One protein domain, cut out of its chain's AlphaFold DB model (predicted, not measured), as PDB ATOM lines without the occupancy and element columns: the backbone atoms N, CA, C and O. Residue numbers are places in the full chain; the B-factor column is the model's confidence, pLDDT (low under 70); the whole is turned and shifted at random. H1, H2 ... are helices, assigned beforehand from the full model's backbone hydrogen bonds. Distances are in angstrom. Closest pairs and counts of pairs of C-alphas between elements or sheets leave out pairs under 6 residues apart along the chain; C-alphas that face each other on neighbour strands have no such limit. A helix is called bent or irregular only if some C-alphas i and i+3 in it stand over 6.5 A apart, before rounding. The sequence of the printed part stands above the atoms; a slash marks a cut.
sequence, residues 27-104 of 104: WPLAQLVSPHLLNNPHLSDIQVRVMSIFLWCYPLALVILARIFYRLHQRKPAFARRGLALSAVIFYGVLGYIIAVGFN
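This is residues 27 to 104 of the 104 residues of the protein "DUF5389 domain-containing protein" of Aggregatibacter sp. oral taxon 513 (UniProt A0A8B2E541). A long, loose helical frame: H3 runs straight along the length, and bent H2 bows over it, beside it near their tight link and near it again toward H3's last residues, with open space between. H1 packs on arm H2a, away from that link. The printed part has 78 residues, with three named helices in the order H1, H2, H3 and no named strand; the class is all helix. It is a rod of 48 by 19 by 19 A, with a radius of gyration of the C-alphas of 15.1 A.

Start at H2, residues 45 to 75, assigned as one helix by its hydrogen bonds but bent: C-alphas 56 and 59 are 7.3 A apart. Its arms, H2a at residues 45 to 56 and H2b at residues 59 to 75, stand at a steep tilt of 58 degrees. H2b and H3, residues 77 to 102, form a helical hairpin at a shallow tilt of 16 degrees, opposite ways; residues 69 to 73 alone touch H3, and the closest C-alphas, His 73 and Ala 80, are 5.0 A apart. H2a only just touches H3, through residues 48 to 51 alone, with 3 pairs of C-alphas within 8 A; the closest, Met 51 and Ile 98, are 6.7 A apart. H1, residues 27 to 38, forms a helical hairpin with H2a at a shallow tilt of 10 degrees; their closest C-alphas, Ala 30 and Leu 55, are 5.8 A apart. H1 is irregular, but only just: C-alphas 32 and 35 are 6.9 A apart. In H2a and H3 every O i to N i+4 pair is within hydrogen-bond range; H1 has 4 of 8 and H2b 12 of 13.

Find C-alpha 77 at (-23.048, 29.896, 20.681); H3 runs 36.2 A to C-alpha 102 at (-43.385, 51.354, 41.612). H2a spans 16.6 A, H2b 24.8 A and H1 17.8 A, from C-alpha 27 at (-46.465, 36.571, 36.608).

The C-alphas farthest apart, Pro 41 and Arg 75, are 48.4 A apart. The printed part has no cut; the link from H1 to H2 is short, that from H2 to H3 tight. Look for pLDDT under 70 at residues 41 and 104.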
ATOM      1  N   TRP A  27     -45.425  35.915  37.401       88.75
ATOM      2  CA  TRP A  27     -46.465  36.571  36.608       88.75
ATOM      3  C   TRP A  27     -47.807  36.706  37.342       88.75
ATOM      4  O   TRP A  27     -48.330  37.820  37.365       88.75
ATOM      5  N   PRO A  28     -48.352  35.676  38.021       87.12
ATOM      6  CA  PRO A  28     -49.609  35.830  38.757       87.12
ATOM      7  C   PRO A  28     -49.526  36.927  39.827       87.12
ATOM      8  O   PRO A  28     -50.457  37.710  39.995       87.12
ATOM      9  N   LEU A  29     -48.373  37.033  40.497       85.44
ATOM     10  CA  LEU A  29     -48.106  38.099  41.460       85.44
ATOM     11  C   LEU A  29     -48.015  39.456  40.758       85.44
ATOM     12  O   LEU A  29     -48.674  40.397  41.174       85.44
ATOM     13  N   ALA A  30     -47.286  39.562  39.648       85.50
ATOM     14  CA  ALA A  30     -47.196  40.796  38.869       85.50
ATOM     15  C   ALA A  30     -48.578  41.326  38.439       85.50
ATOM     16  O   ALA A  30     -48.808  42.533  38.462       85.50
ATOM     17  N   GLN A  31     -49.511  40.433  38.095       85.50
ATOM     18  CA  GLN A  31     -50.896  40.794  37.770       85.50
ATOM     19  C   GLN A  31     -51.661  41.310  38.990       85.50
ATOM     20  O   GLN A  31     -52.362  42.315  38.892       85.50
ATOM     21  N   LEU A  32     -51.486  40.662  40.144       86.06
ATOM     22  CA  LEU A  32     -52.133  41.053  41.395       86.06
ATOM     23  C   LEU A  32     -51.654  42.419  41.902       86.06
ATOM     24  O   LEU A  32     -52.448  43.190  42.430       86.06
ATOM     25  N   VAL A  33     -50.367  42.732  41.729       83.94
ATOM     26  CA  VAL A  33     -49.775  43.981  42.234       83.94
ATOM     27  C   VAL A  33     -49.861  45.123  41.200       83.94
ATOM     28  O   VAL A  33     -49.781  46.292  41.564       83.94
ATOM     29  N   SER A  34     -50.132  44.840  39.920       81.69
ATOM     30  CA  SER A  34     -50.365  45.870  38.889       81.69
ATOM     31  C   SER A  34     -51.384  46.961  39.283       81.69
ATOM     32  O   SER A  34     -51.075  48.129  39.056       81.69
ATOM     33  N   PRO A  35     -52.563  46.664  39.872       80.00
ATOM     34  CA  PRO A  35     -53.495  47.708  40.304       80.00
ATOM     35  C   PRO A  35     -52.979  48.550  41.478       80.00
ATOM     36  O   PRO A  35     -53.397  49.693  41.623       80.00
ATOM     37  N   HIS A  36     -52.043  48.047  42.288       79.25
ATOM     38  CA  HIS A  36     -51.429  48.849  43.350       79.25
ATOM     39  C   HIS A  36     -50.544  49.974  42.796       79.25
ATOM     40  O   HIS A  36     -50.445  51.015  43.438       79.25
ATOM     41  N   LEU A  37     -49.982  49.822  41.587       76.50
ATOM     42  CA  LEU A  37     -49.246  50.901  40.910       76.50
ATOM     43  C   LEU A  37     -50.136  52.115  40.606       76.50
ATOM     44  O   LEU A  37     -49.649  53.239  40.617       76.50
ATOM     45  N   LEU A  38     -51.436  51.903  40.357       71.12
ATOM     46  CA  LEU A  38     -52.401  52.984  40.098       71.12
ATOM     47  C   LEU A  38     -52.698  53.816  41.352       71.12
ATOM     48  O   LEU A  38     -53.130  54.957  41.237       71.12
ATOM     49  N   ASN A  39     -52.463  53.250  42.537       71.69
ATOM     50  CA  ASN A  39     -52.715  53.917  43.811       71.69
ATOM     51  C   ASN A  39     -51.501  54.705  44.319       71.69
ATOM     52  O   ASN A  39     -51.587  55.279  45.401       71.69
ATOM     53  N   ASN A  40     -50.381  54.717  43.584       71.94
ATOM     54  CA  ASN A  40     -49.161  55.386  44.016       71.94
ATOM     55  C   ASN A  40     -49.095  56.819  43.436       71.94
ATOM     56  O   ASN A  40     -48.788  56.984  42.252       71.94
ATOM     57  N   PRO A  41     -49.380  57.874  44.231       68.38
ATOM     58  CA  PRO A  41     -49.509  59.251  43.737       68.38
ATOM     59  C   PRO A  41     -48.173  59.878  43.307       68.38
ATOM     60  O   PRO A  41     -48.160  60.956  42.718       68.38
ATOM     61  N   HIS A  42     -47.047  59.222  43.599       75.38
ATOM     62  CA  HIS A  42     -45.709  59.671  43.212       75.38
ATOM     63  C   HIS A  42     -45.333  59.304  41.767       75.38
ATOM     64  O   HIS A  42     -44.332  59.808  41.252       75.38
ATOM     65  N   LEU A  43     -46.116  58.447  41.107       77.75
ATOM     66  CA  LEU A  43     -45.865  58.009  39.738       77.75
ATOM     67  C   LEU A  43     -46.658  58.853  38.740       77.75
ATOM     68  O   LEU A  43     -47.846  59.111  38.906       77.75
ATOM     69  N   SER A  44     -46.006  59.239  37.644       84.12
ATOM     70  CA  SER A  44     -46.706  59.829  36.498       84.12
ATOM     71  C   SER A  44     -47.601  58.785  35.816       84.12
ATOM     72  O   SER A  44     -47.204  57.626  35.688       84.12
ATOM     73  N   ASP A  45     -48.740  59.206  35.255       83.81
ATOM     74  CA  ASP A  45     -49.628  58.353  34.447       83.81
ATOM     75  C   ASP A  45     -48.885  57.561  33.357       83.81
ATOM     76  O   ASP A  45     -49.215  56.409  33.056       83.81
ATOM     77  N   ILE A  46     -47.847  58.165  32.766       85.38
ATOM     78  CA  ILE A  46     -47.012  57.519  31.748       85.38
ATOM     79  C   ILE A  46     -46.188  56.385  32.370       85.38
ATOM     80  O   ILE A  46     -46.111  55.302  31.789       85.38
ATOM     81  N   GLN A  47     -45.599  56.603  33.550       83.75
ATOM     82  CA  GLN A  47     -44.823  55.579  34.255       83.75
ATOM     83  C   GLN A  47     -45.715  54.403  34.646       83.75
ATOM     84  O   GLN A  47     -45.380  53.264  34.330       83.75
ATOM     85  N   VAL A  48     -46.887  54.670  35.231       86.50
ATOM     86  CA  VAL A  48     -47.840  53.619  35.618       86.50
ATOM     87  C   VAL A  48     -48.268  52.790  34.408       86.50
ATOM     88  O   VAL A  48     -48.265  51.556  34.465       86.50
ATOM     89  N   ARG A  49     -48.577  53.442  33.279       87.75
ATOM     90  CA  ARG A  49     -48.972  52.753  32.045       87.75
ATOM     91  C   ARG A  49     -47.844  51.880  31.491       87.75
ATOM     92  O   ARG A  49     -48.092  50.725  31.151       87.75
ATOM     93  N   VAL A  50     -46.615  52.396  31.423       89.00
ATOM     94  CA  VAL A  50     -45.449  51.642  30.926       89.00
ATOM     95  C   VAL A  50     -45.131  50.454  31.834       89.00
ATOM     96  O   VAL A  50     -44.942  49.346  31.333       89.00
ATOM     97  N   MET A  51     -45.126  50.653  33.156       89.19
ATOM     98  CA  MET A  51     -44.887  49.582  34.127       89.19
ATOM     99  C   MET A  51     -45.963  48.493  34.051       89.19
ATOM    100  O   MET A  51     -45.633  47.310  34.031       89.19
ATOM    101  N   SER A  52     -47.236  48.876  33.925       87.38
ATOM    102  CA  SER A  52     -48.349  47.926  33.801       87.38
ATOM    103  C   SER A  52     -48.263  47.107  32.511       87.38
ATOM    104  O   SER A  52     -48.371  45.882  32.549       87.38
ATOM    105  N   ILE A  53     -47.991  47.755  31.369       89.00
ATOM    106  CA  ILE A  53     -47.783  47.059  30.087       89.00
ATOM    107  C   ILE A  53     -46.599  46.095  30.188       89.00
ATOM    108  O   ILE A  53     -46.688  44.959  29.718       89.00
ATOM    109  N   PHE A  54     -45.501  46.516  30.822       90.38
ATOM    110  CA  PHE A  54     -44.344  45.655  31.033       90.38
ATOM    111  C   PHE A  54     -44.712  44.427  31.871       90.38
ATOM    112  O   PHE A  54     -44.479  43.315  31.407       90.38
ATOM    113  N   LEU A  55     -45.349  44.603  33.039       88.12
ATOM    114  CA  LEU A  55     -45.773  43.519  33.942       88.12
ATOM    115  C   LEU A  55     -46.771  42.532  33.307       88.12
ATOM    116  O   LEU A  55     -46.853  41.379  33.730       88.12
ATOM    117  N   TRP A  56     -47.504  42.957  32.280       89.19
ATOM    118  CA  TRP A  56     -48.393  42.094  31.501       89.19
ATOM    119  C   TRP A  56     -47.681  41.343  30.376       89.19
ATOM    120  O   TRP A  56     -47.897  40.146  30.195       89.19
ATOM    121  N   CYS A  57     -46.835  42.029  29.609       90.56
ATOM    122  CA  CYS A  57     -46.270  41.488  28.373       90.56
ATOM    123  C   CYS A  57     -44.920  40.781  28.560       90.56
ATOM    124  O   CYS A  57     -44.520  39.993  27.696       90.56
ATOM    125  N   TYR A  58     -44.200  41.037  29.660       89.62
ATOM    126  CA  TYR A  58     -42.861  40.484  29.870       89.62
ATOM    127  C   TYR A  58     -42.758  38.954  29.779       89.62
ATOM    128  O   TYR A  58     -41.765  38.485  29.223       89.62
ATOM    129  N   PRO A  59     -43.723  38.143  30.253       90.31
ATOM    130  CA  PRO A  59     -43.579  36.688  30.254       90.31
ATOM    131  C   PRO A  59     -43.577  36.139  28.832       90.31
ATOM    132  O   PRO A  59     -42.751  35.299  28.480       90.31
ATOM    133  N   LEU A  60     -44.445  36.690  27.981       91.81
ATOM    134  CA  LEU A  60     -44.478  36.378  26.559       91.81
ATOM    135  C   LEU A  60     -43.162  36.782  25.880       91.81
ATOM    136  O   LEU A  60     -42.581  35.995  25.130       91.81
ATOM    137  N   ALA A  61     -42.658  37.980  26.188       91.00
ATOM    138  CA  ALA A  61     -41.389  38.465  25.655       91.00
ATOM    139  C   ALA A  61     -40.208  37.568  26.075       91.00
ATOM    140  O   ALA A  61     -39.384  37.213  25.232       91.00
ATOM    141  N   LEU A  62     -40.153  37.139  27.341       91.69
ATOM    142  CA  LEU A  62     -39.125  36.233  27.861       91.69
ATOM    143  C   LEU A  62     -39.154  34.872  27.159       91.69
ATOM    144  O   LEU A  62     -38.097  34.375  26.777       91.69
ATOM    145  N   VAL A  63     -40.335  34.285  26.924       91.94
ATOM    146  CA  VAL A  63     -40.466  33.010  26.188       91.94
ATOM    147  C   VAL A  63     -39.972  33.151  24.746       91.94
ATOM    148  O   VAL A  63     -39.237  32.290  24.251       91.94
ATOM    149  N   ILE A  64     -40.342  34.241  24.067       93.50
ATOM    150  CA  ILE A  64     -39.901  34.514  22.694       93.50
ATOM    151  C   ILE A  64     -38.378  34.682  22.651       93.50
ATOM    152  O   ILE A  64     -37.714  34.023  21.846       93.50
ATOM    153  N   LEU A  65     -37.809  35.498  23.542       92.69
ATOM    154  CA  LEU A  65     -36.366  35.719  23.635       92.69
ATOM    155  C   LEU A  65     -35.615  34.424  23.957       92.69
ATOM    156  O   LEU A  65     -34.639  34.108  23.280       92.69
ATOM    157  N   ALA A  66     -36.095  33.628  24.914       92.19
ATOM    158  CA  ALA A  66     -35.518  32.329  25.244       92.19
ATOM    159  C   ALA A  66     -35.485  31.398  24.026       92.19
ATOM    160  O   ALA A  66     -34.455  30.787  23.736       92.19
ATOM    161  N   ARG A  67     -36.576  31.341  23.250       92.38
ATOM    162  CA  ARG A  67     -36.648  30.540  22.021       92.38
ATOM    163  C   ARG A  67     -35.690  31.042  20.940       92.38
ATOM    164  O   ARG A  67     -35.047  30.225  20.275       92.38
ATOM    165  N   ILE A  68     -35.571  32.361  20.772       93.00
ATOM    166  CA  ILE A  68     -34.625  32.985  19.835       93.00
ATOM    167  C   ILE A  68     -33.189  32.653  20.240       93.00
ATOM    168  O   ILE A  68     -32.431  32.147  19.413       93.00
ATOM    169  N   PHE A  69     -32.817  32.868  21.504       92.50
ATOM    170  CA  PHE A  69     -31.469  32.594  21.994       92.50
ATOM    171  C   PHE A  69     -31.131  31.108  21.959       92.50
ATOM    172  O   PHE A  69     -30.005  30.764  21.608       92.50
ATOM    173  N   TYR A  70     -32.095  30.225  22.226       91.19
ATOM    174  CA  TYR A  70     -31.908  28.784  22.084       91.19
ATOM    175  C   TYR A  70     -31.569  28.391  20.643       91.19
ATOM    176  O   TYR A  70     -30.572  27.708  20.403       91.19
ATOM    177  N   ARG A  71     -32.334  28.883  19.657       91.38
ATOM    178  CA  ARG A  71     -32.029  28.646  18.235       91.38
ATOM    179  C   ARG A  71     -30.724  29.306  17.796       91.38
ATOM    180  O   ARG A  71     -29.963  28.711  17.036       91.38
ATOM    181  N   LEU A  72     -30.445  30.515  18.277       91.94
ATOM    182  CA  LEU A  72     -29.207  31.225  17.970       91.94
ATOM    183  C   LEU A  72     -27.994  30.492  18.547       91.94
ATOM    184  O   LEU A  72     -26.958  30.443  17.893       91.94
ATOM    185  N   HIS A  73     -28.123  29.867  19.719       89.88
ATOM    186  CA  HIS A  73     -27.046  29.108  20.348       89.88
ATOM    187  C   HIS A  73     -26.608  27.908  19.509       89.88
ATOM    188  O   HIS A  73     -25.412  27.648  19.423       89.88
ATOM    189  N   GLN A  74     -27.548  27.246  18.823       88.06
ATOM    190  CA  GLN A  74     -27.245  26.132  17.918       88.06
ATOM    191  C   GLN A  74     -26.408  26.561  16.701       88.06
ATOM    192  O   GLN A  74     -25.622  25.768  16.194       88.06
ATOM    193  N   ARG A  75     -26.546  27.812  16.229       90.06
ATOM    194  CA  ARG A  75     -25.782  28.334  15.077       90.06
ATOM    195  C   ARG A  75     -24.523  29.106  15.477       90.06
ATOM    196  O   ARG A  75     -23.509  29.038  14.787       90.06
ATOM    197  N   LYS A  76     -24.603  29.909  16.540       91.00
ATOM    198  CA  LYS A  76     -23.583  30.874  16.984       91.00
ATOM    199  C   LYS A  76     -23.577  30.966  18.522       91.00
ATOM    200  O   LYS A  76     -24.099  31.931  19.092       91.00
ATOM    201  N   PRO A  77     -22.947  30.007  19.225       86.44
ATOM    202  CA  PRO A  77     -23.048  29.896  20.681       86.44
ATOM    203  C   PRO A  77     -22.469  31.101  21.436       86.44
ATOM    204  O   PRO A  77     -23.032  31.513  22.451       86.44
ATOM    205  N   ALA A  78     -21.386  31.704  20.931       87.12
ATOM    206  CA  ALA A  78     -20.757  32.875  21.548       87.12
ATOM    207  C   ALA A  78     -21.657  34.124  21.508       87.12
ATOM    208  O   ALA A  78     -21.785  34.828  22.511       87.12
ATOM    209  N   PHE A  79     -22.324  34.370  20.375       89.56
ATOM    210  CA  PHE A  79     -23.258  35.491  20.226       89.56
ATOM    211  C   PHE A  79     -24.511  35.295  21.077       89.56
ATOM    212  O   PHE A  79     -24.927  36.226  21.761       89.56
ATOM    213  N   ALA A  80     -25.067  34.080  21.102       91.19
ATOM    214  CA  ALA A  80     -26.232  33.772  21.925       91.19
ATOM    215  C   ALA A  80     -25.971  34.019  23.416       91.19
ATOM    216  O   ALA A  80     -26.813  34.597  24.091       91.19
ATOM    217  N   ARG A  81     -24.789  33.641  23.927       89.25
ATOM    218  CA  ARG A  81     -24.418  33.888  25.330       89.25
ATOM    219  C   ARG A  81     -24.313  35.375  25.655       89.25
ATOM    220  O   ARG A  81     -24.876  35.805  26.653       89.25
ATOM    221  N   ARG A  82     -23.627  36.160  24.816       92.19
ATOM    222  CA  ARG A  82     -23.486  37.613  25.025       92.19
ATOM    223  C   ARG A  82     -24.835  38.328  24.941       92.19
ATOM    224  O   ARG A  82     -25.123  39.166  25.787       92.19
ATOM    225  N   GLY A  83     -25.669  37.959  23.969       92.06
ATOM    226  CA  GLY A  83     -27.015  38.510  23.821       92.06
ATOM    227  C   GLY A  83     -27.937  38.147  24.988       92.06
ATOM    228  O   GLY A  83     -28.633  39.017  25.508       92.06
ATOM    229  N   LEU A  84     -27.895  36.894  25.453       92.50
ATOM    230  CA  LEU A  84     -28.661  36.458  26.621       92.50
ATOM    231  C   LEU A  84     -28.206  37.192  27.889       92.50
ATOM    232  O   LEU A  84     -29.040  37.674  28.640       92.50
ATOM    233  N   ALA A  85     -26.897  37.342  28.104       92.19
ATOM    234  CA  ALA A  85     -26.373  38.078  29.255       92.19
ATOM    235  C   ALA A  85     -26.785  39.559  29.231       92.19
ATOM    236  O   ALA A  85     -27.265  40.077  30.234       92.19
ATOM    237  N   LEU A  86     -26.655  40.228  28.080       94.12
ATOM    238  CA  LEU A  86     -27.050  41.629  27.930       94.12
ATOM    239  C   LEU A  86     -28.556  41.819  28.159       94.12
ATOM    240  O   LEU A  86     -28.960  42.704  28.908       94.12
ATOM    241  N   SER A  87     -29.382  40.964  27.549       91.44
ATOM    242  CA  SER A  87     -30.837  41.012  27.738       91.44
ATOM    243  C   SER A  87     -31.243  40.707  29.178       91.44
ATOM    244  O   SER A  87     -32.138  41.371  29.689       91.44
ATOM    245  N   ALA A  88     -30.559  39.785  29.860       91.88
ATOM    246  CA  ALA A  88     -30.778  39.518  31.276       91.88
ATOM    247  C   ALA A  88     -30.476  40.750  32.138       91.88
ATOM    248  O   ALA A  88     -31.324  41.149  32.926       91.88
ATOM    249  N   VAL A  89     -29.315  41.390  31.961       94.50
ATOM    250  CA  VAL A  89     -28.945  42.592  32.730       94.50
ATOM    251  C   VAL A  89     -29.978  43.704  32.547       94.50
ATOM    252  O   VAL A  89     -30.432  44.283  33.530       94.50
ATOM    253  N   ILE A  90     -30.397  43.965  31.305       93.69
ATOM    254  CA  ILE A  90     -31.416  44.981  31.010       93.69
ATOM    255  C   ILE A  90     -32.749  44.605  31.663       93.69
ATOM    256  O   ILE A  90     -33.354  45.427  32.345       93.69
ATOM    257  N   PHE A  91     -33.193  43.360  31.485       92.56
ATOM    258  CA  PHE A  91     -34.468  42.888  32.012       92.56
ATOM    259  C   PHE A  91     -34.538  42.997  33.538       92.56
ATOM    260  O   PHE A  91     -35.474  43.583  34.079       92.56
ATOM    261  N   TYR A  92     -33.531  42.463  34.229       91.69
ATOM    262  CA  TYR A  92     -33.463  42.493  35.686       91.69
ATOM    263  C   TYR A  92     -33.279  43.912  36.229       91.69
ATOM    264  O   TYR A  92     -33.845  44.231  37.270       91.69
ATOM    265  N   GLY A  93     -32.560  44.780  35.510       93.12
ATOM    266  CA  GLY A  93     -32.461  46.199  35.849       93.12
ATOM    267  C   GLY A  93     -33.818  46.906  35.799       93.12
ATOM    268  O   GLY A  93     -34.190  47.585  36.754       93.12
ATOM    269  N   VAL A  94     -34.593  46.695  34.729       90.69
ATOM    270  CA  VAL A  94     -35.953  47.249  34.603       90.69
ATOM    271  C   VAL A  94     -36.875  46.683  35.681       90.69
ATOM    272  O   VAL A  94     -37.602  47.441  36.317       90.69
ATOM    273  N   LEU A  95     -36.823  45.373  35.933       89.62
ATOM    274  CA  LEU A  95     -37.627  44.742  36.978       89.62
ATOM    275  C   LEU A  95     -37.303  45.321  38.365       89.62
ATOM    276  O   LEU A  95     -38.215  45.659  39.114       89.62
ATOM    277  N   GLY A  96     -36.017  45.493  38.686       89.38
ATOM    278  CA  GLY A  96     -35.569  46.105  39.937       89.38
ATOM    279  C   GLY A  96     -36.028  47.555  40.082       89.38
ATOM    280  O   GLY A  96     -36.481  47.943  41.154       89.38
ATOM    281  N   TYR A  97     -35.994  48.334  38.998       89.88
ATOM    282  CA  TYR A  97     -36.529  49.696  38.979       89.88
ATOM    283  C   TYR A  97     -38.038  49.729  39.262       89.88
ATOM    284  O   TYR A  97     -38.484  50.525  40.083       89.88
ATOM    285  N   ILE A  98     -38.821  48.837  38.642       88.00
ATOM    286  CA  ILE A  98     -40.268  48.733  38.896       88.00
ATOM    287  C   ILE A  98     -40.540  48.388  40.358       88.00
ATOM    288  O   ILE A  98     -41.427  48.976  40.963       88.00
ATOM    289  N   ILE A  99     -39.767  47.475  40.944       86.88
ATOM    290  CA  ILE A  99     -39.940  47.103  42.350       86.88
ATOM    291  C   ILE A  99     -39.591  48.275  43.275       86.88
ATOM    292  O   ILE A  99     -40.356  48.577  44.184       86.88
ATOM    293  N   ALA A 100     -38.466  48.949  43.030       87.12
ATOM    294  CA  ALA A 100     -37.957  50.007  43.898       87.12
ATOM    295  C   ALA A 100     -38.730  51.329  43.796       87.12
ATOM    296  O   ALA A 100     -38.770  52.074  44.765       87.12
ATOM    297  N   VAL A 101     -39.294  51.651  42.630       85.75
ATOM    298  CA  VAL A 101     -39.979  52.933  42.389       85.75
ATOM    299  C   VAL A 101     -41.490  52.755  42.294       85.75
ATOM    300  O   VAL A 101     -42.234  53.635  42.702       85.75
ATOM    301  N   GLY A 102     -41.958  51.624  41.764       80.31
ATOM    302  CA  GLY A 102     -43.385  51.354  41.612       80.31
ATOM    303  C   GLY A 102     -44.085  51.032  42.935       80.31
ATOM    304  O   GLY A 102     -45.228  51.443  43.138       80.31
ATOM    305  N   PHE A 103     -43.405  50.316  43.837       75.81
ATOM    306  CA  PHE A 103     -43.978  49.820  45.100       75.81
ATOM    307  C   PHE A 103     -43.365  50.432  46.365       75.81
ATOM    308  O   PHE A 103     -43.596  49.912  47.456       75.81
ATOM    309  N   ASN A 104     -42.591  51.506  46.218       69.94
ATOM    310  CA  ASN A 104     -42.130  52.335  47.331       69.94
ATOM    311  C   ASN A 104     -43.091  53.503  47.551       69.94
ATOM    312  O   ASN A 104     -43.299  53.857  48.728       69.94
TER     313      ASN A 104